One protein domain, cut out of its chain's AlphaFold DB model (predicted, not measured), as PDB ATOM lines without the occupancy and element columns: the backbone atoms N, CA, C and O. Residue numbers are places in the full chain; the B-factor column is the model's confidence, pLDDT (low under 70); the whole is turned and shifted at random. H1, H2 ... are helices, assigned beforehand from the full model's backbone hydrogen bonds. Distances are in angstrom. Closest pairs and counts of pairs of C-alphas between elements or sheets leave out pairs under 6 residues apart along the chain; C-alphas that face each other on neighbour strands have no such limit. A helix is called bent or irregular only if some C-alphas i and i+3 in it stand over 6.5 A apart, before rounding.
ATOM      1  N   LYS A 137      12.348  10.120  15.238       95.50
ATOM      2  CA  LYS A 137      13.586  10.710  14.702       95.50
ATOM      3  C   LYS A 137      13.291  11.646  13.531       95.50
ATOM      4  O   LYS A 137      13.804  12.757  13.489       95.50
ATOM      5  N   ASP A 138      12.477  11.212  12.577       97.25
ATOM      6  CA  ASP A 138      12.242  11.968  11.342       97.25
ATOM      7  C   ASP A 138      11.489  13.271  11.595       97.25
ATOM      8  O   ASP A 138      11.806  14.284  10.973       97.25
ATOM      9  N   LYS A 139      10.558  13.272  12.557       97.56
ATOM     10  CA  LYS A 139       9.893  14.494  13.030       97.56
ATOM     11  C   LYS A 139      10.880  15.483  13.665       97.56
ATOM     12  O   LYS A 139      10.778  16.678  13.417       97.56
ATOM     13  N   LEU A 140      11.871  15.006  14.423       98.06
ATOM     14  CA  LEU A 140      12.911  15.876  14.987       98.06
ATOM     15  C   LEU A 140      13.811  16.480  13.900       98.06
ATOM     16  O   LEU A 140      14.159  17.658  13.960       98.06
ATOM     17  N   ILE A 141      14.185  15.682  12.898       96.88
ATOM     18  CA  ILE A 141      14.972  16.147  11.745       96.88
ATOM     19  C   ILE A 141      14.213  17.232  10.975       96.88
ATOM     20  O   ILE A 141      14.805  18.238  10.598       96.88
ATOM     21  N   ASP A 142      12.907  17.050  10.795       96.94
ATOM     22  CA  ASP A 142      11.992  18.035  10.214       96.94
ATOM     23  C   ASP A 142      12.030  19.385  10.957       96.94
ATOM     24  O   ASP A 142      12.006  20.430  10.312       96.94
ATOM     25  N   ILE A 143      12.120  19.375  12.292       98.00
ATOM     26  CA  ILE A 143      12.254  20.594  13.111       98.00
ATOM     27  C   ILE A 143      13.656  21.199  12.961       98.00
ATOM     28  O   ILE A 143      13.816  22.413  12.853       98.00
ATOM     29  N   LEU A 144      14.701  20.368  12.921       96.62
ATOM     30  CA  LEU A 144      16.068  20.841  12.694       96.62
ATOM     31  C   LEU A 144      16.256  21.466  11.298       96.62
ATOM     32  O   LEU A 144      17.110  22.338  11.146       96.62
ATOM     33  N   GLU A 145      15.467  21.078  10.289       95.56
ATOM     34  CA  GLU A 145      15.435  21.748   8.977       95.56
ATOM     35  C   GLU A 145      14.854  23.173   9.034       95.56
ATOM     36  O   GLU A 145      15.137  23.967   8.136       95.56
ATOM     37  N   ASP A 146      14.111  23.528  10.090       96.25
ATOM     38  CA  ASP A 146      13.595  24.885  10.310       96.25
ATOM     39  C   ASP A 146      14.655  25.801  10.967       96.25
ATOM     40  O   ASP A 146      14.636  27.022  10.796       96.25
ATOM     41  N   VAL A 147      15.649  25.231  11.662       95.81
ATOM     42  CA  VAL A 147      16.720  25.981  12.352       95.81
ATOM     43  C   VAL A 147      17.511  26.916  11.421       95.81
ATOM     44  O   VAL A 147      17.739  28.063  11.812       95.81
ATOM     45  N   PRO A 148      17.918  26.524  10.193       94.62
ATOM     46  CA  PRO A 148      18.561  27.445   9.258       94.62
ATOM     47  C   PRO A 148      17.758  28.725   8.999       94.62
ATOM     48  O   PRO A 148      18.361  29.788   8.903       94.62
ATOM     49  N   PHE A 149      16.423  28.663   8.941       94.75
ATOM     50  CA  PHE A 149      15.577  29.841   8.711       94.75
ATOM     51  C   PHE A 149      15.660  30.828   9.878       94.75
ATOM     52  O   PHE A 149      15.834  32.026   9.659       94.75
ATOM     53  N   MET A 150      15.607  30.313  11.110       95.38
ATOM     54  CA  MET A 150      15.805  31.106  12.325       95.38
ATOM     55  C   MET A 150      17.179  31.785  12.325       95.38
ATOM     56  O   MET A 150      17.290  32.969  12.635       95.38
ATOM     57  N   LEU A 151      18.227  31.043  11.966       92.62
ATOM     58  CA  LEU A 151      19.591  31.554  12.005       92.62
ATOM     59  C   LEU A 151      19.884  32.574  10.893       92.62
ATOM     60  O   LEU A 151      20.578  33.547  11.165       92.62
ATOM     61  N   ILE A 152      19.342  32.383   9.684       92.75
ATOM     62  CA  ILE A 152      19.437  33.358   8.583       92.75
ATOM     63  C   ILE A 152      18.764  34.671   8.986       92.75
ATOM     64  O   ILE A 152      19.386  35.723   8.904       92.75
ATOM     65  N   ALA A 153      17.528  34.604   9.492       93.44
ATOM     66  CA  ALA A 153      16.801  35.794   9.930       93.44
ATOM     67  C   ALA A 153      17.544  36.540  11.053       93.44
ATOM     68  O   ALA A 153      17.560  37.767  11.085       93.44
ATOM     69  N   TYR A 154      18.197  35.806  11.959       92.69
ATOM     70  CA  TYR A 154      19.020  36.404  13.008       92.69
ATOM     71  C   TYR A 154      20.290  37.068  12.456       92.69
ATOM     72  O   TYR A 154      20.654  38.160  12.897       92.69
ATOM     73  N   ASP A 155      20.963  36.442  11.487       88.75
ATOM     74  CA  ASP A 155      22.133  37.032  10.832       88.75
ATOM     75  C   ASP A 155      21.752  38.315  10.066       88.75
ATOM     76  O   ASP A 155      22.469  39.313  10.169       88.75
ATOM     77  N   GLU A 156      20.602  38.326   9.383       91.81
ATOM     78  CA  GLU A 156      20.035  39.517   8.732       91.81
ATOM     79  C   GLU A 156      19.699  40.619   9.747       91.81
ATOM     80  O   GLU A 156      20.082  41.770   9.542       91.81
ATOM     81  N   LEU A 157      19.040  40.276  10.862       90.62
ATOM     82  CA  LEU A 157      18.715  41.217  11.939       90.62
ATOM     83  C   LEU A 157      19.974  41.897  12.483       90.62
ATOM     84  O   LEU A 157      20.021  43.115  12.602       90.62
ATOM     85  N   ARG A 158      21.014  41.107  12.775       88.75
ATOM     86  CA  ARG A 158      22.286  41.601  13.320       88.75
ATOM     87  C   ARG A 158      23.021  42.537  12.358       88.75
ATOM     88  O   ARG A 158      23.780  43.396  12.805       88.75
ATOM     89  N   ALA A 159      22.859  42.331  11.055       89.69
ATOM     90  CA  ALA A 159      23.459  43.172  10.023       89.69
ATOM     91  C   ALA A 159      22.604  44.408   9.685       89.69
ATOM     92  O   ALA A 159      23.075  45.294   8.969       89.69
ATOM     93  N   CYS A 160      21.362  44.473  10.171       90.94
ATOM     94  CA  CYS A 160      20.418  45.529   9.845       90.94
ATOM     95  C   CYS A 160      20.737  46.830  10.594       90.94
ATOM     96  O   CYS A 160      21.010  46.825  11.793       90.94
ATOM     97  N   GLN A 161      20.681  47.954   9.877       90.00
ATOM     98  CA  GLN A 161      20.863  49.302  10.431       90.00
ATOM     99  C   GLN A 161      19.597  50.162  10.330       90.00
ATOM    100  O   GLN A 161      19.526  51.215  10.957       90.00
ATOM    101  N   ASP A 162      18.619  49.733   9.532       91.69
ATOM    102  CA  ASP A 162      17.366  50.450   9.313       91.69
ATOM    103  C   ASP A 162      16.338  50.079  10.399       91.69
ATOM    104  O   ASP A 162      16.017  48.895  10.515       91.69
ATOM    105  N   PRO A 163      15.813  51.035  11.192       88.06
ATOM    106  CA  PRO A 163      14.905  50.738  12.301       88.06
ATOM    107  C   PRO A 163      13.613  50.013  11.904       88.06
ATOM    108  O   PRO A 163      13.205  49.084  12.600       88.06
ATOM    109  N   GLU A 164      12.978  50.390  10.788       88.38
ATOM    110  CA  GLU A 164      11.722  49.752  10.358       88.38
ATOM    111  C   GLU A 164      11.967  48.297   9.941       88.38
ATOM    112  O   GLU A 164      11.287  47.374  10.403       88.38
ATOM    113  N   ARG A 165      13.007  48.067   9.130       92.38
ATOM    114  CA  ARG A 165      13.429  46.717   8.746       92.38
ATOM    115  C   ARG A 165      13.942  45.899   9.933       92.38
ATOM    116  O   ARG A 165      13.764  44.680   9.946       92.38
ATOM    117  N   PHE A 166      14.567  46.532  10.922       91.44
ATOM    118  CA  PHE A 166      15.036  45.874  12.139       91.44
ATOM    119  C   PHE A 166      13.868  45.278  12.925       91.44
ATOM    120  O   PHE A 166      13.917  44.105  13.298       91.44
ATOM    121  N   ASP A 167      12.800  46.049  13.132       90.56
ATOM    122  CA  ASP A 167      11.611  45.569  13.836       90.56
ATOM    123  C   ASP A 167      10.917  44.427  13.079       90.56
ATOM    124  O   ASP A 167      10.518  43.435  13.698       90.56
ATOM    125  N   GLU A 168      10.842  44.505  11.748       93.06
ATOM    126  CA  GLU A 168      10.330  43.418  10.904       93.06
ATOM    127  C   GLU A 168      11.175  42.139  11.052       93.06
ATOM    128  O   GLU A 168      10.650  41.065  11.359       93.06
ATOM    129  N   LEU A 169      12.500  42.239  10.894       93.44
ATOM    130  CA  LEU A 169      13.420  41.106  11.034       93.44
ATOM    131  C   LEU A 169      13.368  40.510  12.442       93.44
ATOM    132  O   LEU A 169      13.371  39.289  12.605       93.44
ATOM    133  N   ARG A 170      13.246  41.355  13.467       93.25
ATOM    134  CA  ARG A 170      13.079  40.926  14.855       93.25
ATOM    135  C   ARG A 170      11.805  40.106  15.017       93.25
ATOM    136  O   ARG A 170      11.847  39.047  15.644       93.25
ATOM    137  N   GLN A 171      10.686  40.552  14.447       92.88
ATOM    138  CA  GLN A 171       9.437  39.785  14.464       92.88
ATOM    139  C   GLN A 171       9.587  38.442  13.738       92.88
ATOM    140  O   GLN A 171       9.145  37.425  14.270       92.88
ATOM    141  N   ILE A 172      10.269  38.405  12.589       95.12
ATOM    142  CA  ILE A 172      10.546  37.163  11.847       95.12
ATOM    143  C   ILE A 172      11.360  36.181  12.700       95.12
ATOM    144  O   ILE A 172      11.005  35.004  12.790       95.12
ATOM    145  N   VAL A 173      12.425  36.642  13.364       94.06
ATOM    146  CA  VAL A 173      13.231  35.794  14.259       94.06
ATOM    147  C   VAL A 173      12.376  35.250  15.401       94.06
ATOM    148  O   VAL A 173      12.397  34.047  15.654       94.06
ATOM    149  N   MET A 174      11.578  36.101  16.049       94.88
ATOM    150  CA  MET A 174      10.698  35.686  17.145       94.88
ATOM    151  C   MET A 174       9.649  34.662  16.691       94.88
ATOM    152  O   MET A 174       9.415  33.683  17.395       94.88
ATOM    153  N   LEU A 175       9.048  34.833  15.510       95.75
ATOM    154  CA  LEU A 175       8.104  33.865  14.944       95.75
ATOM    155  C   LEU A 175       8.778  32.518  14.653       95.75
ATOM    156  O   LEU A 175       8.236  31.476  15.020       95.75
ATOM    157  N   ASN A 176       9.981  32.529  14.074       96.50
ATOM    158  CA  ASN A 176      10.755  31.307  13.841       96.50
ATOM    159  C   ASN A 176      11.114  30.604  15.158       96.50
ATOM    160  O   ASN A 176      10.954  29.388  15.270       96.50
ATOM    161  N   CYS A 177      11.552  31.352  16.175       96.69
ATOM    162  CA  CYS A 177      11.819  30.799  17.499       96.69
ATOM    163  C   CYS A 177      10.553  30.183  18.116       96.69
ATOM    164  O   CYS A 177      10.634  29.101  18.690       96.69
ATOM    165  N   GLN A 178       9.388  30.826  17.982       96.50
ATOM    166  CA  GLN A 178       8.126  30.315  18.532       96.50
ATOM    167  C   GLN A 178       7.703  29.027  17.839       96.50
ATOM    168  O   GLN A 178       7.309  28.074  18.508       96.50
ATOM    169  N   HIS A 179       7.801  28.993  16.510       96.75
ATOM    170  CA  HIS A 179       7.498  27.807  15.718       96.75
ATOM    171  C   HIS A 179       8.371  26.620  16.138       96.75
ATOM    172  O   HIS A 179       7.848  25.550  16.452       96.75
ATOM    173  N   ILE A 180       9.689  26.823  16.233       97.88
ATOM    174  CA  ILE A 180      10.629  25.773  16.647       97.88
ATOM    175  C   ILE A 180      10.371  25.352  18.101       97.88
ATOM    176  O   ILE A 180      10.319  24.157  18.371       97.88
ATOM    177  N   ALA A 181      10.166  26.299  19.026       97.88
ATOM    178  CA  ALA A 181       9.873  26.001  20.431       97.88
ATOM    179  C   ALA A 181       8.622  25.123  20.573       97.88
ATOM    180  O   ALA A 181       8.691  24.041  21.145       97.88
ATOM    181  N   THR A 182       7.518  25.547  19.955       97.38
ATOM    182  CA  THR A 182       6.235  24.828  19.994       97.38
ATOM    183  C   THR A 182       6.366  23.440  19.369       97.38
ATOM    184  O   THR A 182       5.850  22.463  19.902       97.38
ATOM    185  N   SER A 183       7.091  23.331  18.253       98.06
ATOM    186  CA  SER A 183       7.308  22.045  17.586       98.06
ATOM    187  C   SER A 183       8.152  21.090  18.436       98.06
ATOM    188  O   SER A 183       7.882  19.892  18.453       98.06
ATOM    189  N   LEU A 184       9.155  21.604  19.158       98.19
ATOM    190  CA  LEU A 184       9.966  20.818  20.091       98.19
ATOM    191  C   LEU A 184       9.171  20.388  21.330       98.19
ATOM    192  O   LEU A 184       9.370  19.266  21.782       98.19
ATOM    193  N   ASP A 185       8.272  21.233  21.842       97.00
ATOM    194  CA  ASP A 185       7.382  20.892  22.962       97.00
ATOM    195  C   ASP A 185       6.437  19.741  22.581       97.00
ATOM    196  O   ASP A 185       6.363  18.737  23.288       97.00
ATOM    197  N   VAL A 186       5.780  19.839  21.416       97.38
ATOM    198  CA  VAL A 186       4.913  18.769  20.887       97.38
ATOM    199  C   VAL A 186       5.712  17.486  20.660       97.38
ATOM    200  O   VAL A 186       5.266  16.399  21.019       97.38
ATOM    201  N   TRP A 187       6.910  17.596  20.082       98.06
ATOM    202  CA  TRP A 187       7.768  16.439  19.844       98.06
ATOM    203  C   TRP A 187       8.211  15.752  21.143       98.06
ATOM    204  O   TRP A 187       8.234  14.525  21.212       98.06
ATOM    205  N   GLU A 188       8.557  16.525  22.174       97.31
ATOM    206  CA  GLU A 188       8.937  16.009  23.491       97.31
ATOM    207  C   GLU A 188       7.768  15.291  24.175       97.31
ATOM    208  O   GLU A 188       7.962  14.213  24.742       97.31
ATOM    209  N   GLU A 189       6.555  15.843  24.081       96.31
ATOM    210  CA  GLU A 189       5.338  15.203  24.588       96.31
ATOM    211  C   GLU A 189       5.059  13.872  23.871       96.31
ATOM    212  O   GLU A 189       4.825  12.859  24.532       96.31
ATOM    213  N   GLU A 190       5.154  13.847  22.536       95.38
ATOM    214  CA  GLU A 190       4.984  12.628  21.736       95.38
ATOM    215  C   GLU A 190       6.048  11.562  22.040       95.38
ATOM    216  O   GLU A 190       5.738  10.370  22.080       95.38
ATOM    217  N   ALA A 191       7.309  11.965  22.230       95.12
ATOM    218  CA  ALA A 191       8.394  11.052  22.585       95.12
ATOM    219  C   ALA A 191       8.210  10.480  24.001       95.12
ATOM    220  O   ALA A 191       8.512   9.310  24.250       95.12
ATOM    221  N   GLY A 192       7.680  11.285  24.924       94.94
ATOM    222  CA  GLY A 192       7.289  10.856  26.257       94.94
ATOM    223  C   GLY A 192       8.466  10.644  27.225       94.94
ATOM    224  O   GLY A 192       9.577  11.143  27.022       94.94
ATOM    225  N   PRO A 193       8.252   9.901  28.331       94.75
ATOM    226  CA  PRO A 193       9.210   9.815  29.438       94.75
ATOM    227  C   PRO A 193      10.516   9.097  29.079       94.75
ATOM    228  O   PRO A 193      11.475   9.190  29.844       94.75
ATOM    229  N   ILE A 194      10.577   8.418  27.930       93.88
ATOM    230  CA  ILE A 194      11.771   7.708  27.464       93.88
ATOM    231  C   ILE A 194      12.971   8.652  27.286       93.88
ATOM    232  O   ILE A 194      14.102   8.266  27.565       93.88
ATOM    233  N   LEU A 195      12.738   9.931  26.958       93.19
ATOM    234  CA  LEU A 195      13.796  10.946  26.854       93.19
ATOM    235  C   LEU A 195      14.545  11.192  28.176       93.19
ATOM    236  O   LEU A 195      15.650  11.732  28.170       93.19
ATOM    237  N   ARG A 196      13.975  10.785  29.318       95.00
ATOM    238  CA  ARG A 196      14.600  10.939  30.642       95.00
ATOM    239  C   ARG A 196      15.660   9.877  30.928       95.00
ATOM    240  O   ARG A 196      16.454  10.070  31.843       95.00
ATOM    241  N   GLN A 197      15.697   8.783  30.163       96.19
ATOM    242  CA  GLN A 197      16.577   7.636  30.417       96.19
ATOM    243  C   GLN A 197      18.066   8.009  30.414       96.19
ATOM    244  O   GLN A 197      18.825   7.520  31.247       96.19
ATOM    245  N   PHE A 198      18.471   8.908  29.512       96.75
ATOM    246  CA  PHE A 198      19.852   9.390  29.395       96.75
ATOM    247  C   PHE A 198      20.001  10.872  29.761       96.75
ATOM    248  O   PHE A 198      21.020  11.496  29.467       96.75
ATOM    249  N   ASP A 199      18.990  11.446  30.415       97.31
ATOM    250  CA  ASP A 199      19.054  12.791  30.973       97.31
ATOM    251  C   ASP A 199      19.624  12.726  32.391       97.31
ATOM    252  O   ASP A 199      18.975  12.238  33.316       97.31
ATOM    253  N   TYR A 200      20.834  13.253  32.581       97.19
ATOM    254  CA  TYR A 200      21.542  13.170  33.863       97.19
ATOM    255  C   TYR A 200      20.802  13.863  35.018       97.19
ATOM    256  O   TYR A 200      21.046  13.550  36.182       97.19
ATOM    257  N   THR A 201      19.878  14.783  34.715       96.38
ATOM    258  CA  THR A 201      19.052  15.454  35.729       96.38
ATOM    259  C   THR A 201      17.951  14.554  36.294       96.38
ATOM    260  O   THR A 201      17.439  14.833  37.377       96.38
ATOM    261  N   PHE A 202      17.626  13.455  35.603       96.19
ATOM    262  CA  PHE A 202      16.645  12.452  36.028       96.19
ATOM    263  C   PHE A 202      17.297  11.110  36.373       96.19
ATOM    264  O   PHE A 202      16.983  10.529  37.408       96.19
ATOM    265  N   ALA A 203      18.206  10.622  35.525       95.62
ATOM    266  CA  ALA A 203      18.876   9.332  35.685       95.62
ATOM    267  C   ALA A 203      20.064   9.375  36.666       95.62
ATOM    268  O   ALA A 203      20.540   8.332  37.109       95.62
ATOM    269  N   GLY A 204      20.535  10.574  37.022       94.38
ATOM    270  CA  GLY A 204      21.729  10.771  37.838       94.38
ATOM    271  C   GLY A 204      23.026  10.771  37.021       94.38
ATOM    272  O   GLY A 204      23.028  10.786  35.791       94.38
ATOM    273  N   SER A 205      24.154  10.802  37.732       92.25
ATOM    274  CA  SER A 205      25.501  10.794  37.155       92.25
ATOM    275  C   SER A 205      26.380   9.798  37.928       92.25
ATOM    276  O   SER A 205      26.444   9.910  39.156       92.25
ATOM    277  N   PRO A 206      27.068   8.845  37.264       92.75
ATOM    278  CA  PRO A 206      27.140   8.659  35.811       92.75
ATOM    279  C   PRO A 206      25.829   8.127  35.205       92.75
ATOM    280  O   PRO A 206      25.015   7.525  35.899       92.75
ATOM    281  N   LEU A 207      25.644   8.363  33.903       96.06
ATOM    282  CA  LEU A 207      24.517   7.820  33.140       96.06
ATOM    283  C   LEU A 207      24.666   6.303  32.931       96.06
ATOM    284  O   LEU A 207      25.798   5.812  32.881       96.06
ATOM    285  N   PRO A 208      23.555   5.561  32.769       94.38
ATOM    286  CA  PRO A 208      23.617   4.148  32.411       94.38
ATOM    287  C   PRO A 208      24.245   3.955  31.023       94.38
ATOM    288  O   PRO A 208      24.075   4.783  30.129       94.38
ATOM    289  N   THR A 209      24.955   2.841  30.832       93.56
ATOM    290  CA  THR A 209      25.465   2.433  29.515       93.56
ATOM    291  C   THR A 209      24.312   1.902  28.653       93.56
ATOM    292  O   THR A 209      23.554   1.065  29.152       93.56
ATOM    293  N   PRO A 210      24.182   2.329  27.381       95.44
ATOM    294  CA  PRO A 210      23.204   1.767  26.454       95.44
ATOM    295  C   PRO A 210      23.402   0.260  26.242       95.44
ATOM    296  O   PRO A 210      24.533  -0.199  26.075       95.44
ATOM    297  N   GLN A 211      22.312  -0.502  26.250       93.81
ATOM    298  CA  GLN A 211      22.322  -1.968  26.183       93.81
ATOM    299  C   GLN A 211      22.166  -2.517  24.763       93.81
ATOM    300  O   GLN A 211      22.633  -3.620  24.476       93.81
ATOM    301  N   ASP A 212      21.519  -1.764  23.874       93.12
ATOM    302  CA  ASP A 212      21.245  -2.179  22.502       93.12
ATOM    303  C   ASP A 212      21.202  -0.989  21.524       93.12
ATOM    304  O   ASP A 212      21.334   0.181  21.901       93.12
ATOM    305  N   ASP A 213      21.017  -1.295  20.237       90.81
ATOM    306  CA  ASP A 213      20.946  -0.298  19.164       90.81
ATOM    307  C   ASP A 213      19.772   0.683  19.327       90.81
ATOM    308  O   ASP A 213      19.859   1.830  18.876       90.81
ATOM    309  N   THR A 214      18.688   0.265  19.987       92.88
ATOM    310  CA  THR A 214      17.525   1.122  20.257       92.88
ATOM    311  C   THR A 214      17.899   2.197  21.266       92.88
ATOM    312  O   THR A 214      17.611   3.376  21.050       92.88
ATOM    313  N   GLU A 215      18.598   1.820  22.334       95.31
ATOM    314  CA  GLU A 215      19.090   2.764  23.334       95.31
ATOM    315  C   GLU A 215      20.168   3.694  22.769       95.31
ATOM    316  O   GLU A 215      20.138   4.894  23.043       95.31
ATOM    317  N   PHE A 216      21.064   3.212  21.901       95.06
ATOM    318  CA  PHE A 216      21.974   4.107  21.173       95.06
ATOM    319  C   PHE A 216      21.221   5.091  20.271       95.06
ATOM    320  O   PHE A 216      21.566   6.275  20.218       95.06
ATOM    321  N   GLY A 217      20.162   4.627  19.603       93.62
ATOM    322  CA  GLY A 217      19.242   5.485  18.863       93.62
ATOM    323  C   GLY A 217      18.616   6.559  19.754       93.62
ATOM    324  O   GLY A 217      18.580   7.727  19.367       93.62
ATOM    325  N   LEU A 218      18.199   6.194  20.969       95.88
ATOM    326  CA  LEU A 218      17.632   7.112  21.958       95.88
ATOM    327  C   LEU A 218      18.643   8.167  22.433       95.88
ATOM    328  O   LEU A 218      18.317   9.356  22.480       95.88
ATOM    329  N   VAL A 219      19.874   7.755  22.749       96.44
ATOM    330  CA  VAL A 219      20.987   8.655  23.097       96.44
ATOM    331  C   VAL A 219      21.211   9.672  21.975       96.44
ATOM    332  O   VAL A 219      21.275  10.881  22.216       96.44
ATOM    333  N   TYR A 220      21.267   9.192  20.734       94.94
ATOM    334  CA  TYR A 220      21.467  10.031  19.561       94.94
ATOM    335  C   TYR A 220      20.335  11.053  19.357       94.94
ATOM    336  O   TYR A 220      20.616  12.253  19.250       94.94
ATOM    337  N   ILE A 221      19.064  10.627  19.354       96.06
ATOM    338  CA  ILE A 221      17.941  11.562  19.163       96.06
ATOM    339  C   ILE A 221      17.819  12.554  20.326       96.06
ATOM    340  O   ILE A 221      17.509  13.719  20.085       96.06
ATOM    341  N   SER A 222      18.141  12.143  21.559       97.25
ATOM    342  CA  SER A 222      18.180  13.038  22.725       97.25
ATOM    343  C   SER A 222      19.244  14.124  22.545       97.25
ATOM    344  O   SER A 222      18.997  15.299  22.815       97.25
ATOM    345  N   GLY A 223      20.406  13.762  21.995       96.69
ATOM    346  CA  GLY A 223      21.460  14.710  21.642       96.69
ATOM    347  C   GLY A 223      21.040  15.717  20.582       96.69
ATOM    348  O   GLY A 223      21.259  16.917  20.754       96.69
ATOM    349  N   CYS A 224      20.404  15.256  19.506       96.88
ATOM    350  CA  CYS A 224      19.848  16.138  18.482       96.88
ATOM    351  C   CYS A 224      18.781  17.082  19.055       96.88
ATOM    352  O   CYS A 224      18.788  18.271  18.732       96.88
ATOM    353  N   TYR A 225      17.916  16.578  19.938       98.12
ATOM    354  CA  TYR A 225      16.866  17.347  20.600       98.12
ATOM    355  C   TYR A 225      17.444  18.454  21.488       98.12
ATOM    356  O   TYR A 225      17.119  19.631  21.316       98.12
ATOM    357  N   TRP A 226      18.373  18.114  22.384       98.31
ATOM    358  CA  TRP A 226      19.049  19.114  23.210       98.31
ATOM    359  C   TRP A 226      19.885  20.078  22.369       98.31
ATOM    360  O   TRP A 226      19.954  21.258  22.695       98.31
ATOM    361  N   GLY A 227      20.465  19.619  21.258       96.62
ATOM    362  CA  GLY A 227      21.139  20.478  20.287       96.62
ATOM    363  C   GLY A 227      20.197  21.514  19.663       96.62
ATOM    364  O   GLY A 227      20.551  22.690  19.577       96.62
ATOM    365  N   ALA A 228      18.981  21.109  19.285       97.81
ATOM    366  CA  ALA A 228      17.951  22.007  18.763       97.81
ATOM    367  C   ALA A 228      17.551  23.071  19.796       97.81
ATOM    368  O   ALA A 228      17.599  24.266  19.498       97.81
ATOM    369  N   ARG A 229      17.240  22.647  21.030       97.94
ATOM    370  CA  ARG A 229      16.910  23.539  22.156       97.94
ATOM    371  C   ARG A 229      18.061  24.499  22.487       97.94
ATOM    372  O   ARG A 229      17.833  25.689  22.695       97.94
ATOM    373  N   LEU A 230      19.302  24.007  22.480       96.88
ATOM    374  CA  LEU A 230      20.507  24.808  22.701       96.88
ATOM    375  C   LEU A 230      20.636  25.927  21.660       96.88
ATOM    376  O   LEU A 230      20.850  27.081  22.035       96.88
ATOM    377  N   MET A 231      20.480  25.612  20.370       95.62
ATOM    378  CA  MET A 231      20.516  26.616  19.298       95.62
ATOM    379  C   MET A 231      19.358  27.611  19.420       95.62
ATOM    380  O   MET A 231      19.596  28.814  19.372       95.62
ATOM    381  N   LEU A 232      18.134  27.119  19.633       96.75
ATOM    382  CA  LEU A 232      16.931  27.934  19.802       96.75
ATOM    383  C   LEU A 232      17.108  28.983  20.903       96.75
ATOM    384  O   LEU A 232      16.997  30.180  20.637       96.75
ATOM    385  N   TYR A 233      17.405  28.555  22.132       95.75
ATOM    386  CA  TYR A 233      17.461  29.479  23.265       95.75
ATOM    387  C   TYR A 233      18.703  30.364  23.239       95.75
ATOM    388  O   TYR A 233      18.636  31.506  23.684       95.75
ATOM    389  N   SER A 234      19.812  29.902  22.654       91.94
ATOM    390  CA  SER A 234      20.959  30.782  22.409       91.94
ATOM    391  C   SER A 234      20.580  31.914  21.448       91.94
ATOM    392  O   SER A 234      20.830  33.079  21.746       91.94
ATOM    393  N   THR A 235      19.925  31.600  20.325       91.25
ATOM    394  CA  THR A 235      19.492  32.606  19.343       91.25
ATOM    395  C   THR A 235      18.424  33.539  19.901       91.25
ATOM    396  O   THR A 235      18.529  34.754  19.721       91.25
ATOM    397  N   LEU A 236      17.441  33.011  20.634       91.38
ATOM    398  CA  LEU A 236      16.419  33.821  21.294       91.38
ATOM    399  C   LEU A 236      17.049  34.795  22.299       91.38
ATOM    400  O   LEU A 236      16.785  35.994  22.240       91.38
ATOM    401  N   GLY A 237      17.938  34.307  23.169       88.25
ATOM    402  CA  GLY A 237      18.643  35.141  24.143       88.25
ATOM    403  C   GLY A 237      19.468  36.249  23.488       88.25
ATOM    404  O   GLY A 237      19.378  37.405  23.899       88.25
ATOM    405  N   MET A 238      20.213  35.925  22.424       87.44
ATOM    406  CA  MET A 238      20.977  36.923  21.668       87.44
ATOM    407  C   MET A 238      20.071  37.963  20.991       87.44
ATOM    408  O   MET A 238      20.382  39.151  21.013       87.44
ATOM    409  N   THR A 239      18.927  37.544  20.443       87.56
ATOM    410  CA  THR A 239      17.942  38.440  19.811       87.56
ATOM    411  C   THR A 239      17.349  39.421  20.821       87.56
ATOM    412  O   THR A 239      17.260  40.622  20.553       87.56
ATOM    413  N   LEU A 240      16.978  38.930  22.008       88.50
ATOM    414  CA  LEU A 240      16.447  39.758  23.090       88.50
ATOM    415  C   LEU A 240      17.492  40.757  23.600       88.50
ATOM    416  O   LEU A 240      17.177  41.935  23.764       88.50
ATOM    417  N   ALA A 241      18.743  40.320  23.782       83.25
ATOM    418  CA  ALA A 241      19.842  41.195  24.185       83.25
ATOM    419  C   ALA A 241      20.132  42.283  23.136       83.25
ATOM    420  O   ALA A 241      20.313  43.447  23.486       83.25
ATOM    421  N   HIS A 242      20.119  41.924  21.848       79.31
ATOM    422  CA  HIS A 242      20.327  42.873  20.755       79.31
ATOM    423  C   HIS A 242      19.204  43.917  20.678       79.31
ATOM    424  O   HIS A 242      19.473  45.106  20.534       79.31
ATOM    425  N   SER A 243      17.956  43.483  20.879       80.31
ATOM    426  CA  SER A 243      16.788  44.373  20.931       80.31
ATOM    427  C   SER A 243      16.865  45.355  22.107       80.31
ATOM    428  O   SER A 243      16.564  46.534  21.949       80.31
ATOM    429  N   ALA A 244      17.290  44.887  23.286       81.38
ATOM    430  CA  ALA A 244      17.450  45.737  24.466       81.38
ATOM    431  C   ALA A 244      18.571  46.776  24.285       81.38
ATOM    432  O   ALA A 244      18.412  47.925  24.689       81.38
ATOM    433  N   GLY A 245      19.679  46.392  23.639       75.44
ATOM    434  CA  GLY A 245      20.765  47.312  23.294       75.44
ATOM    435  C   GLY A 245      20.350  48.380  22.278       75.44
ATOM    436  O   GLY A 245      20.706  49.543  22.446       75.44
ATOM    437  N   LYS A 294       8.574  31.138  26.334       86.31
ATOM    438  CA  LYS A 294       9.285  31.132  27.610       86.31
ATOM    439  C   LYS A 294      10.774  30.911  27.350       86.31
ATOM    440  O   LYS A 294      11.170  29.874  26.826       86.31
ATOM    441  N   MET A 295      11.595  31.889  27.723       90.69
ATOM    442  CA  MET A 295      13.049  31.763  27.666       90.69
ATOM    443  C   MET A 295      13.527  30.712  28.672       90.69
ATOM    444  O   MET A 295      13.156  30.749  29.848       90.69
ATOM    445  N   GLU A 296      14.398  29.818  28.220       93.62
ATOM    446  CA  GLU A 296      15.081  28.845  29.066       93.62
ATOM    447  C   GLU A 296      16.589  29.054  29.027       93.62
ATOM    448  O   GLU A 296      17.128  29.675  28.113       93.62
ATOM    449  N   ASN A 297      17.292  28.528  30.031       93.94
ATOM    450  CA  ASN A 297      18.743  28.618  30.079       93.94
ATOM    451  C   ASN A 297      19.369  27.624  29.074       93.94
ATOM    452  O   ASN A 297      19.338  26.416  29.337       93.94
ATOM    453  N   PRO A 298      20.007  28.092  27.979       93.12
ATOM    454  CA  PRO A 298      20.643  27.211  26.996       93.12
ATOM    455  C   PRO A 298      21.722  26.305  27.615       93.12
ATOM    456  O   PRO A 298      21.911  25.170  27.179       93.12
ATOM    457  N   GLY A 299      22.374  26.745  28.695       94.00
ATOM    458  CA  GLY A 299      23.396  25.973  29.398       94.00
ATOM    459  C   GLY A 299      22.879  24.702  30.075       94.00
ATOM    460  O   GLY A 299      23.673  23.823  30.400       94.00
ATOM    461  N   ILE A 300      21.566  24.552  30.284       97.06
ATOM    462  CA  ILE A 300      20.986  23.267  30.714       97.06
ATOM    463  C   ILE A 300      21.203  22.213  29.621       97.06
ATOM    464  O   ILE A 300      21.695  21.123  29.903       97.06
ATOM    465  N   TYR A 301      20.917  22.556  28.367       97.69
ATOM    466  CA  TYR A 301      21.038  21.644  27.232       97.69
ATOM    467  C   TYR A 301      22.493  21.309  26.901       97.69
ATOM    468  O   TYR A 301      22.813  20.147  26.657       97.69
ATOM    469  N   ALA A 302      23.395  22.295  26.974       95.38
ATOM    470  CA  ALA A 302      24.827  22.054  26.797       95.38
ATOM    471  C   ALA A 302      25.381  21.061  27.837       95.38
ATOM    472  O   ALA A 302      26.139  20.158  27.482       95.38
ATOM    473  N   ARG A 303      24.954  21.170  29.104       97.81
ATOM    474  CA  ARG A 303      25.339  20.223  30.162       97.81
ATOM    475  C   ARG A 303      24.735  18.838  29.950       97.81
ATOM    476  O   ARG A 303      25.461  17.854  30.056       97.81
ATOM    477  N   LYS A 304      23.456  18.737  29.561       98.19
ATOM    478  CA  LYS A 304      22.842  17.441  29.203       98.19
ATOM    479  C   LYS A 304      23.635  16.728  28.107       98.19
ATOM    480  O   LYS A 304      23.975  15.557  28.257       98.19
ATOM    481  N   ILE A 305      24.021  17.457  27.057       97.44
ATOM    482  CA  ILE A 305      24.892  16.927  26.005       97.44
ATOM    483  C   ILE A 305      26.248  16.495  26.576       97.44
ATOM    484  O   ILE A 305      26.698  15.393  26.272       97.44
ATOM    485  N   ALA A 306      26.889  17.314  27.414       96.31
ATOM    486  CA  ALA A 306      28.194  16.987  27.988       96.31
ATOM    487  C   ALA A 306      28.193  15.689  28.802       96.31
ATOM    488  O   ALA A 306      29.128  14.891  28.693       96.31
ATOM    489  N   HIS A 307      27.123  15.442  29.559       97.06
ATOM    490  CA  HIS A 307      26.959  14.207  30.317       97.06
ATOM    491  C   HIS A 307      26.644  12.998  29.437       97.06
ATOM    492  O   HIS A 307      27.118  11.911  29.739       97.06
ATOM    493  N   MET A 308      25.902  13.156  28.344       95.94
ATOM    494  CA  MET A 308      25.435  12.036  27.519       95.94
ATOM    495  C   MET A 308      26.397  11.643  26.397       95.94
ATOM    496  O   MET A 308      26.570  10.460  26.118       95.94
ATOM    497  N   VAL A 309      27.060  12.606  25.755       93.81
ATOM    498  CA  VAL A 309      27.674  12.379  24.435       93.81
ATOM    499  C   VAL A 309      28.819  11.364  24.452       93.81
ATOM    500  O   VAL A 309      29.104  10.735  23.438       93.81
ATOM    501  N   HIS A 310      29.447  11.146  25.610       91.94
ATOM    502  CA  HIS A 310      30.485  10.130  25.774       91.94
ATOM    503  C   HIS A 310      29.992   8.701  25.502       91.94
ATOM    504  O   HIS A 310      30.810   7.893  25.062       91.94
ATOM    505  N   LEU A 311      28.699   8.419  25.718       93.25
ATOM    506  CA  LEU A 311      28.078   7.109  25.502       93.25
ATOM    507  C   LEU A 311      28.159   6.687  24.028       93.25
ATOM    508  O   LEU A 311      28.399   5.523  23.730       93.25
ATOM    509  N   LEU A 312      28.076   7.645  23.096       91.75
ATOM    510  CA  LEU A 312      28.213   7.412  21.646       91.75
ATOM    511  C   LEU A 312      29.654   7.104  21.209       91.75
ATOM    512  O   LEU A 312      29.906   6.789  20.050       91.75
ATOM    513  N   TYR A 313      30.608   7.213  22.131       87.06
ATOM    514  CA  TYR A 313      32.036   7.026  21.898       87.06
ATOM    515  C   TYR A 313      32.627   5.891  22.744       87.06
ATOM    516  O   TYR A 313      33.850   5.750  22.838       87.06
ATOM    517  N   GLU A 314      31.779   5.110  23.412       86.00
ATOM    518  CA  GLU A 314      32.193   3.900  24.114       86.00
ATOM    519  C   GLU A 314      32.356   2.728  23.139       86.00
ATOM    520  O   GLU A 314      31.724   2.721  22.082       86.00
ATOM    521  N   PRO A 315      33.178   1.711  23.467       84.06
ATOM    522  CA  PRO A 315      33.375   0.557  22.589       84.06
ATOM    523  C   PRO A 315      32.068  -0.123  22.155       84.06
ATOM    524  O   PRO A 315      31.973  -0.573  21.017       84.06
ATOM    525  N   ALA A 316      31.060  -0.146  23.034       85.31
ATOM    526  CA  ALA A 316      29.743  -0.719  22.759       85.31
ATOM    527  C   ALA A 316      28.969   0.021  21.651       85.31
ATOM    528  O   ALA A 316      28.177  -0.598  20.954       85.31
ATOM    529  N   ALA A 317      29.234   1.314  21.444       84.94
ATOM    530  CA  ALA A 317      28.570   2.128  20.424       84.94
ATOM    531  C   ALA A 317      29.062   1.803  18.997       84.94
ATOM    532  O   ALA A 317      28.418   2.132  17.996       84.94
ATOM    533  N   GLY A 318      30.232   1.168  18.887       81.31
ATOM    534  CA  GLY A 318      30.892   0.917  17.614       81.31
ATOM    535  C   GLY A 318      31.311   2.200  16.883       81.31
ATOM    536  O   GLY A 318      31.144   3.326  17.354       81.31
ATOM    537  N   ALA A 319      31.884   2.040  15.689       71.75
ATOM    538  CA  ALA A 319      32.356   3.181  14.899       71.75
ATOM    539  C   ALA A 319      31.198   4.066  14.403       71.75
ATOM    540  O   ALA A 319      31.321   5.288  14.362       71.75
ATOM    541  N   MET A 320      30.063   3.450  14.053       71.81
ATOM    542  CA  MET A 320      28.931   4.133  13.423       71.81
ATOM    543  C   MET A 320      28.264   5.151  14.349       71.81
ATOM    544  O   MET A 320      27.977   6.261  13.907       71.81
ATOM    545  N   GLN A 321      28.080   4.828  15.632       78.06
ATOM    546  CA  GLN A 321      27.479   5.771  16.580       78.06
ATOM    547  C   GLN A 321      28.417   6.919  16.961       78.06
ATOM    548  O   GLN A 321      27.950   8.023  17.247       78.06
ATOM    549  N   GLY A 322      29.735   6.724  16.857       74.19
ATOM    550  CA  GLY A 322      30.700   7.810  17.042       74.19
ATOM    551  C   GLY A 322      30.483   8.966  16.057       74.19
ATOM    552  O   GLY A 322      30.632  10.134  16.420       74.19
ATOM    553  N   ALA A 323      30.057   8.671  14.826       77.81
ATOM    554  CA  ALA A 323      29.695   9.700  13.851       77.81
ATOM    555  C   ALA A 323      28.471  10.518  14.306       77.81
ATOM    556  O   ALA A 323      28.457  11.745  14.189       77.81
ATOM    557  N   SER A 324      27.468   9.841  14.869       81.56
ATOM    558  CA  SER A 324      26.205  10.423  15.336       81.56
ATOM    559  C   SER A 324      26.398  11.458  16.455       81.56
ATOM    560  O   SER A 324      25.653  12.436  16.530       81.56
ATOM    561  N   GLY A 325      27.426  11.288  17.295       86.00
ATOM    562  CA  GLY A 325      27.733  12.190  18.411       86.00
ATOM    563  C   GLY A 325      28.374  13.527  18.023       86.00
ATOM    564  O   GLY A 325      28.369  14.454  18.832       86.00
ATOM    565  N   LEU A 326      28.889  13.669  16.794       83.44
ATOM    566  CA  LEU A 326      29.666  14.849  16.386       83.44
ATOM    567  C   LEU A 326      28.860  16.146  16.439       83.44
ATOM    568  O   LEU A 326      29.366  17.169  16.893       83.44
ATOM    569  N   PHE A 327      27.606  16.108  15.990       86.44
ATOM    570  CA  PHE A 327      26.742  17.286  15.969       86.44
ATOM    571  C   PHE A 327      26.428  17.832  17.366       86.44
ATOM    572  O   PHE A 327      26.763  18.993  17.616       86.44
ATOM    573  N   PRO A 328      25.849  17.049  18.300       91.81
ATOM    574  CA  PRO A 328      25.612  17.552  19.648       91.81
ATOM    575  C   PRO A 328      26.923  17.926  20.354       91.81
ATOM    576  O   PRO A 328      26.984  18.992  20.968       91.81
ATOM    577  N   LEU A 329      27.993  17.130  20.202       89.44
ATOM    578  CA  LEU A 329      29.313  17.443  20.764       89.44
ATOM    579  C   LEU A 329      29.806  18.829  20.327       89.44
ATOM    580  O   LEU A 329      30.195  19.640  21.167       89.44
ATOM    581  N   ALA A 330      29.770  19.108  19.022       82.38
ATOM    582  CA  ALA A 330      30.224  20.376  18.463       82.38
ATOM    583  C   ALA A 330      29.403  21.564  18.988       82.38
ATOM    584  O   ALA A 330      29.976  22.602  19.323       82.38
ATOM    585  N   LEU A 331      28.078  21.411  19.109       87.25
ATOM    586  CA  LEU A 331      27.208  22.457  19.653       87.25
ATOM    587  C   LEU A 331      27.529  22.769  21.121       87.25
ATOM    588  O   LEU A 331      27.653  23.941  21.479       87.25
ATOM    589  N   ALA A 332      27.707  21.745  21.960       89.62
ATOM    590  CA  ALA A 332      28.020  21.938  23.375       89.62
ATOM    591  C   ALA A 332      29.418  22.540  23.582       89.62
ATOM    592  O   ALA A 332      29.557  23.516  24.317       89.62
ATOM    593  N   LEU A 333      30.436  22.031  22.878       85.19
ATOM    594  CA  LEU A 333      31.785  22.610  22.887       85.19
ATOM    595  C   LEU A 333      31.765  24.088  22.500       85.19
ATOM    596  O   LEU A 333      32.412  24.910  23.146       85.19
ATOM    597  N   ARG A 334      31.005  24.433  21.456       80.56
ATOM    598  CA  ARG A 334      30.868  25.816  21.009       80.56
ATOM    599  C   ARG A 334      30.202  26.681  22.069       80.56
ATOM    600  O   ARG A 334      30.680  27.783  22.322       80.56
ATOM    601  N   PHE A 335      29.124  26.197  22.676       85.00
ATOM    602  CA  PHE A 335      28.442  26.922  23.740       85.00
ATOM    603  C   PHE A 335      29.409  27.257  24.882       85.00
ATOM    604  O   PHE A 335      29.574  28.436  25.197       85.00
ATOM    605  N   PHE A 336      30.123  26.264  25.423       84.31
ATOM    606  CA  PHE A 336      31.102  26.487  26.492       84.31
ATOM    607  C   PHE A 336      32.220  27.443  26.059       84.31
ATOM    608  O   PHE A 336      32.465  28.433  26.738       84.31
ATOM    609  N   ALA A 337      32.798  27.261  24.869       79.44
ATOM    610  CA  ALA A 337      33.849  28.146  24.357       79.44
ATOM    611  C   ALA A 337      33.416  29.620  24.200       79.44
ATOM    612  O   ALA A 337      34.261  30.509  24.195       79.44
ATOM    613  N   THR A 338      32.116  29.890  24.035       75.81
ATOM    614  CA  THR A 338      31.585  31.262  23.902       75.81
ATOM    615  C   THR A 338      31.079  31.875  25.200       75.81
ATOM    616  O   THR A 338      30.928  33.091  25.264       75.81
ATOM    617  N   THR A 339      30.788  31.054  26.208       81.81
ATOM    618  CA  THR A 339      30.145  31.497  27.455       81.81
ATOM    619  C   THR A 339      31.076  31.430  28.659       81.81
ATOM    620  O   THR A 339      30.857  32.148  29.633       81.81
ATOM    621  N   GLU A 340      32.123  30.609  28.601       81.25
ATOM    622  CA  GLU A 340      33.127  30.503  29.654       81.25
ATOM    623  C   GLU A 340      34.206  31.590  29.505       81.25
ATOM    624  O   GLU A 340      34.631  31.898  28.387       81.25
ATOM    625  N   PRO A 341      34.689  32.176  30.618       81.00
ATOM    626  CA  PRO A 341      35.823  33.088  30.584       81.00
ATOM    627  C   PRO A 341      37.085  32.419  30.013       81.00
ATOM    628  O   PRO A 341      37.332  31.240  30.292       81.00
ATOM    629  N   PRO A 342      37.945  33.159  29.286       75.06
ATOM    630  CA  PRO A 342      39.202  32.621  28.778       75.06
ATOM    631  C   PRO A 342      40.043  31.966  29.880       75.06
ATOM    632  O   PRO A 342      40.239  32.528  30.958       75.06
ATOM    633  N   GLY A 343      40.546  30.762  29.606       73.75
ATOM    634  CA  GLY A 343      41.370  29.995  30.546       73.75
ATOM    635  C   GLY A 343      40.599  29.287  31.667       73.75
ATOM    636  O   GLY A 343      41.213  28.522  32.408       73.75
ATOM    637  N   GLN A 344      39.281  29.476  31.774       81.06
ATOM    638  CA  GLN A 344      38.425  28.718  32.686       81.06
ATOM    639  C   GLN A 344      37.632  27.669  31.907       81.06
ATOM    640  O   GLN A 344      37.175  27.921  30.796       81.06
ATOM    641  N   ARG A 345      37.483  26.474  32.484       84.25
ATOM    642  CA  ARG A 345      36.629  25.411  31.945       84.25
ATOM    643  C   ARG A 345      35.783  24.845  33.067       84.25
ATOM    644  O   ARG A 345      36.314  24.513  34.125       84.25
ATOM    645  N   SER A 346      34.479  24.739  32.840       91.88
ATOM    646  CA  SER A 346      33.605  23.963  33.717       91.88
ATOM    647  C   SER A 346      33.970  22.479  33.677       91.88
ATOM    648  O   SER A 346      34.657  22.004  32.765       91.88
ATOM    649  N   LEU A 347      33.458  21.729  34.653       93.56
ATOM    650  CA  LEU A 347      33.570  20.274  34.672       93.56
ATOM    651  C   LEU A 347      33.032  19.668  33.367       93.56
ATOM    652  O   LEU A 347      33.666  18.796  32.780       93.56
ATOM    653  N   GLU A 348      31.893  20.160  32.892       94.62
ATOM    654  CA  GLU A 348      31.226  19.689  31.683       94.62
ATOM    655  C   GLU A 348      32.030  20.018  30.419       94.62
ATOM    656  O   GLU A 348      32.207  19.155  29.558       94.62
ATOM    657  N   SER A 349      32.605  21.220  30.336       87.94
ATOM    658  CA  SER A 349      33.550  21.595  29.275       87.94
ATOM    659  C   SER A 349      34.762  20.654  29.271       87.94
ATOM    660  O   SER A 349      35.110  20.069  28.240       87.94
ATOM    661  N   GLU A 350      35.363  20.390  30.437       89.94
ATOM    662  CA  GLU A 350      36.465  19.432  30.560       89.94
ATOM    663  C   GLU A 350      36.086  18.007  30.141       89.94
ATOM    664  O   GLU A 350      36.897  17.337  29.495       89.94
ATOM    665  N   MET A 351      34.883  17.534  30.481       91.31
ATOM    666  CA  MET A 351      34.389  16.217  30.063       91.31
ATOM    667  C   MET A 351      34.428  16.077  28.540       91.31
ATOM    668  O   MET A 351      34.931  15.070  28.033       91.31
ATOM    669  N   LEU A 352      33.988  17.106  27.812       87.12
ATOM    670  CA  LEU A 352      34.021  17.118  26.350       87.12
ATOM    671  C   LEU A 352      35.455  17.116  25.814       87.12
ATOM    672  O   LEU A 352      35.788  16.312  24.944       87.12
ATOM    673  N   TYR A 353      36.344  17.946  26.371       82.25
ATOM    674  CA  TYR A 353      37.749  17.973  25.948       82.25
ATOM    675  C   TYR A 353      38.492  16.657  26.228       82.25
ATOM    676  O   TYR A 353      39.437  16.313  25.513       82.25
ATOM    677  N   ARG A 354      38.085  15.888  27.245       83.69
ATOM    678  CA  ARG A 354      38.665  14.563  27.521       83.69
ATOM    679  C   ARG A 354      38.335  13.547  26.427       83.69
ATOM    680  O   ARG A 354      39.132  12.631  26.227       83.69
ATOM    681  N   LEU A 355      37.242  13.719  25.677       81.62
ATOM    682  CA  LEU A 355      36.900  12.826  24.563       81.62
ATOM    683  C   LEU A 355      37.969  12.835  23.470       81.62
ATOM    684  O   LEU A 355      38.268  11.778  22.929       81.62
ATOM    685  N   TYR A 356      38.637  13.969  23.236       72.50
ATOM    686  CA  TYR A 356      39.761  14.067  22.294       72.50
ATOM    687  C   TYR A 356      40.948  13.168  22.641       72.50
ATOM    688  O   TYR A 356      41.745  12.819  21.774       72.50
ATOM    689  N   ARG A 357      41.082  12.787  23.915       70.88
ATOM    690  CA  ARG A 357      42.180  11.942  24.391       70.88
ATOM    691  C   ARG A 357      41.865  10.448  24.292       70.88
ATOM    692  O   ARG A 357      42.760   9.643  24.536       70.88
ATOM    693  N   LYS A 358      40.629  10.052  23.949       70.94
ATOM    694  CA  LYS A 358      40.277   8.634  23.781       70.94
ATOM    695  C   LYS A 358      40.973   8.056  22.531       70.94
ATOM    696  O   LYS A 358      40.870   8.653  21.459       70.94
ATOM    697  N   PRO A 359      41.661   6.903  22.615       61.84
ATOM    698  CA  PRO A 359      42.261   6.255  21.447       61.84
ATOM    699  C   PRO A 359      41.221   5.912  20.370       61.84
ATOM    700  O   PRO A 359      40.072   5.620  20.702       61.84
ATOM    701  N   PHE A 360      41.636   5.923  19.097       62.84
ATOM    702  CA  PHE A 360      40.808   5.702  17.896       62.84
ATOM    703  C   PHE A 360      39.746   6.791  17.670       62.84
ATOM    704  O   PHE A 360      39.854   7.582  16.734       62.84
ATOM    705  N   VAL A 361      38.771   6.888  18.568       64.19
ATOM    706  CA  VAL A 361      37.630   7.798  18.455       64.19
ATOM    707  C   VAL A 361      38.024   9.249  18.734       64.19
ATOM    708  O   VAL A 361      37.688  10.136  17.960       64.19
ATOM    709  N   GLY A 362      38.775   9.508  19.803       58.56
ATOM    710  CA  GLY A 362      39.176  10.858  20.204       58.56
ATOM    711  C   GLY A 362      40.193  11.496  19.267       58.56
ATOM    712  O   GLY A 362      40.096  12.686  18.983       58.56
ATOM    713  N   THR A 363      41.120  10.704  18.718       65.31
ATOM    714  CA  THR A 363      42.065  11.172  17.692       65.31
ATOM    715  C   THR A 363      41.336  11.587  16.416       65.31
ATOM    716  O   THR A 363      41.659  12.626  15.845       65.31
ATOM    717  N   PHE A 364      40.328  10.814  15.996       70.75
ATOM    718  CA  PHE A 364      39.461  11.178  14.880       70.75
ATOM    719  C   PHE A 364      38.629  12.429  15.204       70.75
ATOM    720  O   PHE A 364      38.740  13.416  14.487       70.75
ATOM    721  N   VAL A 365      37.860  12.425  16.298       66.00
ATOM    722  CA  VAL A 365      37.001  13.547  16.711       66.00
ATOM    723  C   VAL A 365      37.816  14.832  16.854       66.00
ATOM    724  O   VAL A 365      37.389  15.880  16.391       66.00
ATOM    725  N   GLY A 366      39.014  14.752  17.436       67.12
ATOM    726  CA  GLY A 366      39.932  15.880  17.589       67.12
ATOM    727  C   GLY A 366      40.468  16.390  16.264       67.12
ATOM    728  O   GLY A 366      40.375  17.583  16.005       67.12
ATOM    729  N   ARG A 367      40.985  15.505  15.404       70.75
ATOM    730  CA  ARG A 367      41.461  15.889  14.067       70.75
ATOM    731  C   ARG A 367      40.340  16.501  13.236       70.75
ATOM    732  O   ARG A 367      40.529  17.556  12.656       70.75
ATOM    733  N   PHE A 368      39.177  15.865  13.217       68.12
ATOM    734  CA  PHE A 368      38.037  16.292  12.422       68.12
ATOM    735  C   PHE A 368      37.445  17.608  12.925       68.12
ATOM    736  O   PHE A 368      37.183  18.503  12.126       68.12
ATOM    737  N   LEU A 369      37.285  17.764  14.245       65.81
ATOM    738  CA  LEU A 369      36.859  19.037  14.814       65.81
ATOM    739  C   LEU A 369      37.908  20.122  14.568       65.81
ATOM    740  O   LEU A 369      37.490  21.200  14.178       65.81
ATOM    741  N   ASN A 370      39.215  19.842  14.692       65.88
ATOM    742  CA  ASN A 370      40.300  20.775  14.345       65.88
ATOM    743  C   ASN A 370      40.274  21.184  12.863       65.88
ATOM    744  O   ASN A 370      40.353  22.371  12.561       65.88
ATOM    745  N   ASP A 371      40.109  20.230  11.945       62.09
ATOM    746  CA  ASP A 371      39.981  20.490  10.506       62.09
ATOM    747  C   ASP A 371      38.759  21.366  10.209       62.09
ATOM    748  O   ASP A 371      38.837  22.259   9.369       62.09
ATOM    749  N   LEU A 372      37.651  21.162  10.935       54.84
ATOM    750  CA  LEU A 372      36.464  22.018  10.879       54.84
ATOM    751  C   LEU A 372      36.707  23.448  11.406       54.84
ATOM    752  O   LEU A 372      35.920  24.338  11.083       54.84
ATOM    753  N   GLN A 373      37.765  23.691  12.189       51.44
ATOM    754  CA  GLN A 373      38.116  25.024  12.715       51.44
ATOM    755  C   GLN A 373      39.026  25.826  11.766       51.44
ATOM    756  O   GLN A 373      39.148  27.038  11.936       51.44
ATOM    757  N   GLY A 374      39.632  25.179  10.760       44.53
ATOM    758  CA  GLY A 374      40.658  25.770   9.892       44.53
ATOM    759  C   GLY A 374      42.065  25.741  10.513       44.53
ATOM    760  O   GLY A 374      42.232  25.660  11.727       44.53
ATOM    761  N   SER A 375      43.105  25.770   9.672       34.16
ATOM    762  CA  SER A 375      44.514  25.707  10.096       34.16
ATOM    763  C   SER A 375      44.889  26.844  11.056       34.16
ATOM    764  O   SER A 375      44.618  28.010  10.770       34.16
ATOM    765  N   GLN A 376      45.552  26.492  12.164       38.97
ATOM    766  CA  GLN A 376      46.041  27.419  13.189       38.97
ATOM    767  C   GLN A 376      46.951  28.504  12.591       38.97
ATOM    768  O   GLN A 376      47.936  28.189  11.927       38.97
ATOM    769  N   GLN A 377      46.631  29.773  12.848       37.84
ATOM    770  CA  GLN A 377      47.596  30.875  12.769       37.84
ATOM    771  C   GLN A 377      48.283  31.058  14.132       37.84
ATOM    772  O   GLN A 377      47.719  30.666  15.156       37.84
ATOM    773  N   ASP A 378      49.488  31.638  14.108       40.12
ATOM    774  CA  ASP A 378      50.393  31.854  15.248       40.12
ATOM    775  C   ASP A 378      49.716  32.408  16.518       40.12
ATOM    776  O   ASP A 378      48.693  33.089  16.471       40.12
ATOM    777  N   ASP A 379      50.331  32.148  17.676       41.03
ATOM    778  CA  ASP A 379      49.779  32.382  19.023       41.03
ATOM    779  C   ASP A 379      49.325  33.831  19.323       41.03
ATOM    780  O   ASP A 379      48.530  34.061  20.239       41.03
ATOM    781  N   GLU A 380      49.761  34.822  18.544       35.19
ATOM    782  CA  GLU A 380      49.285  36.210  18.628       35.19
ATOM    783  C   GLU A 380      47.956  36.416  17.872       35.19
ATOM    784  O   GLU A 380      47.037  37.059  18.384       35.19
ATOM    785  N   ALA A 381      47.781  35.737  16.733       41.06
ATOM    786  CA  ALA A 381      46.519  35.634  16.002       41.06
ATOM    787  C   ALA A 381      45.505  34.720  16.710       41.06
ATOM    788  O   ALA A 381      44.313  34.779  16.425       41.06
ATOM    789  N   LYS A 382      45.934  33.901  17.674       40.75
ATOM    790  CA  LYS A 382      45.053  33.051  18.488       40.75
ATOM    791  C   LYS A 382      44.162  33.860  19.430       40.75
ATOM    792  O   LYS A 382      42.973  33.588  19.493       40.75
ATOM    793  N   ARG A 383      44.692  34.911  20.066       39.44
ATOM    794  CA  ARG A 383      43.899  35.829  20.912       39.44
ATOM    795  C   ARG A 383      42.935  36.683  20.091       39.44
ATOM    796  O   ARG A 383      41.781  36.858  20.477       39.44
ATOM    797  N   ASP A 384      43.382  37.144  18.928       34.84
ATOM    798  CA  ASP A 384      42.549  37.924  18.012       34.84
ATOM    799  C   ASP A 384      41.516  37.037  17.285       34.84
ATOM    800  O   ASP A 384      40.385  37.451  17.043       34.84
ATOM    801  N   SER A 385      41.844  35.765  17.021       36.84
ATOM    802  CA  SER A 385      40.907  34.765  16.497       36.84
ATOM    803  C   SER A 385      39.962  34.213  17.557       36.84
ATOM    804  O   SER A 385      38.850  33.880  17.188       36.84
ATOM    805  N   GLU A 386      40.310  34.183  18.845       36.56
ATOM    806  CA  GLU A 386      39.373  33.904  19.944       36.56
ATOM    807  C   GLU A 386      38.347  35.045  20.073       36.56
ATOM    808  O   GLU A 386      37.141  34.788  20.119       36.56
ATOM    809  N   ALA A 387      38.796  36.303  19.974       34.94
ATOM    810  CA  ALA A 387      37.925  37.482  19.921       34.94
ATOM    811  C   ALA A 387      37.073  37.550  18.629       34.94
ATOM    812  O   ALA A 387      35.903  37.947  18.646       34.94
ATOM    813  N   LYS A 388      37.612  37.103  17.488       33.59
ATOM    814  CA  LYS A 388      36.895  37.014  16.199       33.59
ATOM    815  C   LYS A 388      35.987  35.778  16.114       33.59
ATOM    816  O   LYS A 388      34.917  35.842  15.510       33.59
ATOM    817  N   ALA A 389      36.344  34.684  16.785       35.84
ATOM    818  CA  ALA A 389      35.531  33.484  16.969       35.84
ATOM    819  C   ALA A 389      34.368  33.742  17.925       35.84
ATOM    820  O   ALA A 389      33.337  33.093  17.786       35.84
ATOM    821  N   GLN A 390      34.470  34.700  18.847       37.22
ATOM    822  CA  GLN A 390      33.323  35.211  19.608       37.22
ATOM    823  C   GLN A 390      32.333  35.991  18.722       37.22
ATOM    824  O   GLN A 390      31.137  35.986  19.001       37.22
ATOM    825  N   ARG A 391      32.784  36.587  17.607       36.75
ATOM    826  CA  ARG A 391      31.940  37.385  16.694       36.75
ATOM    827  C   ARG A 391      31.187  36.590  15.618       36.75
ATOM    828  O   ARG A 391      30.171  37.084  15.131       36.75
ATOM    829  N   ASN A 392      31.635  35.383  15.261       35.03
ATOM    830  CA  ASN A 392      31.039  34.576  14.186       35.03
ATOM    831  C   ASN A 392      30.718  33.149  14.656       35.03
ATOM    832  O   ASN A 392      31.567  32.452  15.208       35.03
ATOM    833  N   ILE A 393      29.474  32.709  14.447       42.12
ATOM    834  CA  ILE A 393      28.973  31.401  14.888       42.12
ATOM    835  C   ILE A 393      29.678  30.292  14.079       42.12
ATOM    836  O   ILE A 393      29.431  30.107  12.893       42.12
ATOM    837  N   PHE A 394      30.570  29.572  14.760       46.97
ATOM    838  CA  PHE A 394      31.728  28.789  14.288       46.97
ATOM    839  C   PHE A 394      31.509  27.653  13.267       46.97
ATOM    840  O   PHE A 394      32.451  26.967  12.893       46.97
ATOM    841  N   TRP A 395      30.294  27.444  12.778       37.66
ATOM    842  CA  TRP A 395      30.026  26.447  11.738       37.66
ATOM    843  C   TRP A 395      30.363  26.967  10.316       37.66
ATOM    844  O   TRP A 395      30.495  26.189   9.371       37.66
ATOM    845  N   TYR A 396      30.545  28.283  10.164       34.41
ATOM    846  CA  TYR A 396      30.756  28.943   8.872       34.41
ATOM    847  C   TYR A 396      32.119  28.674   8.215       34.41
ATOM    848  O   TYR A 396      32.182  28.617   6.990       34.41
ATOM    849  N   ALA A 397      33.208  28.500   8.974       37.66
ATOM    850  CA  ALA A 397      34.557  28.524   8.389       37.66
ATOM    851  C   ALA A 397      34.838  27.360   7.418       37.66
ATOM    852  O   ALA A 397      35.612  27.531   6.481       37.66
ATOM    853  N   VAL A 398      34.182  26.205   7.595       34.00
ATOM    854  CA  VAL A 398      34.411  25.014   6.748       34.00
ATOM    855  C   VAL A 398      33.168  24.553   5.983       34.00
ATOM    856  O   VAL A 398      33.304  23.949   4.916       34.00
ATOM    857  N   LEU A 399      31.952  24.882   6.441       36.81
ATOM    858  CA  LEU A 399      30.742  24.620   5.649       36.81
ATOM    859  C   LEU A 399      30.349  25.783   4.732       36.81
ATOM    860  O   LEU A 399      29.721  25.520   3.707       36.81
ATOM    861  N   GLY A 400      30.723  27.020   5.074       32.44
ATOM    862  CA  GLY A 400      30.313  28.259   4.409       32.44
ATOM    863  C   GLY A 400      31.441  29.044   3.732       32.44
ATOM    864  O   GLY A 400      31.238  30.214   3.427       32.44
ATOM    865  N   SER A 401      32.616  28.453   3.475       28.70
ATOM    866  CA  SER A 401      33.616  29.120   2.633       28.70
ATOM    867  C   SER A 401      33.137  29.134   1.174       28.70
ATOM    868  O   SER A 401      33.409  28.214   0.397       28.70
ATOM    869  N   GLU A 402      32.403  30.178   0.800       33.84
ATOM    870  CA  GLU A 402      32.325  30.633  -0.582       33.84
ATOM    871  C   GLU A 402      33.748  30.947  -1.051       33.84
ATOM    872  O   GLU A 402      34.376  31.866  -0.535       33.84
TER     873      GLU A 402
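What this domain is: This is residues 137 to 245 and 294 to 402 of the 412 residues of an uncharacterized protein of Trichoderma asperellum (UniProt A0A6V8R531). The long helices H3, kinked near residue 190, and H5 lie side by side and run opposite ways, with H1 and then H2 following one another along both of them; on another side of H5 pack H6 and H8. H9 packs on H6 and H8, H10 meets H9 at a corner by their link and runs on to where H12 packs on its residues 372 to 373, and H11 touches no helix. H2, H3, H5, H6 and H8 form an up-and-down bundle, each running against the one before it. The printed part has 218 residues with twelve named helices, H1 to H12 in order, and no named strand: all helix. It is compact, with a radius of gyration of the C-alphas of 18.0 A and spans of 55 by 49 by 31 A.

Where its parts are: H3, residues 163 to 196, is 43.8 A long, from C-alpha 163 at (14.905, 50.738, 12.301), and has a kink of 75 degrees near residue 190. H5, residues 213 to 245, is 47.8 A long and ends at C-alpha 245 at (20.765, 47.312, 23.294). H1 is residues 137 to 144, H2 147 to 159 and H4 200 to 203. H6, residues 298 to 313, is 23.7 A long; H7 is 315 to 324; H8, 326 to 339, is 20.0 A long. H9 is 347 to 355, H10 361 to 373, H11 379 to 391 and H12 396 to 399. H3, H6 and H7 are irregular: C-alphas 190 and 193 are 9.2 A apart, 307 and 310 7.0 A, 316 and 319 9.2 A.

How they stand to each other: H3 touches H5, the hub, opposite ways at a shallow tilt of 26 degrees; their closest C-alphas, Cys 177 and Leu 232, are 6.3 A apart. H2 and H3 form a hairpin, closest at Met 150 and Asn 176, 5.3 A. H1 touches H3 at Ile 143 and Ile 180, 6.5 A. H5 touches H6 at Leu 230 and Pro 298, 4.9 A, and H8 at Gly 227 and Pro 328, 5.4 A. H7 touches H6 at a steep tilt of 53 degrees. H4 touches H6. H8 and H9 form a hairpin. H9 and H10 only just touch, only at the corner, with 3 pairs of C-alphas within 8 A. H10 touches H12 at Leu 372 and Val 398, 5.5 A. H11 and H8 are close but not clearly touching. Every O i to N i+4 pair is within hydrogen-bond range in H1, H2, H5, H8 and H10; H3 has 26 of 30, H6 8 of 12, H9 4 of 5, H11 6 of 9, and H7 0 of 6 beside 4 of 7 O i to N i+3 pairs.

The domain as a whole: The C-alphas farthest apart, Asp 162 and Gln 211, are 55.3 A apart. Residues 246 to 293 are not printed, and C-alphas 245 and 294 are 20.3 A apart across this cut. Of the links printed whole, none is long. The mean pLDDT of the printed part is 82.0; residues 359 to 363, 365 to 366 and 368 to 402 are under 70.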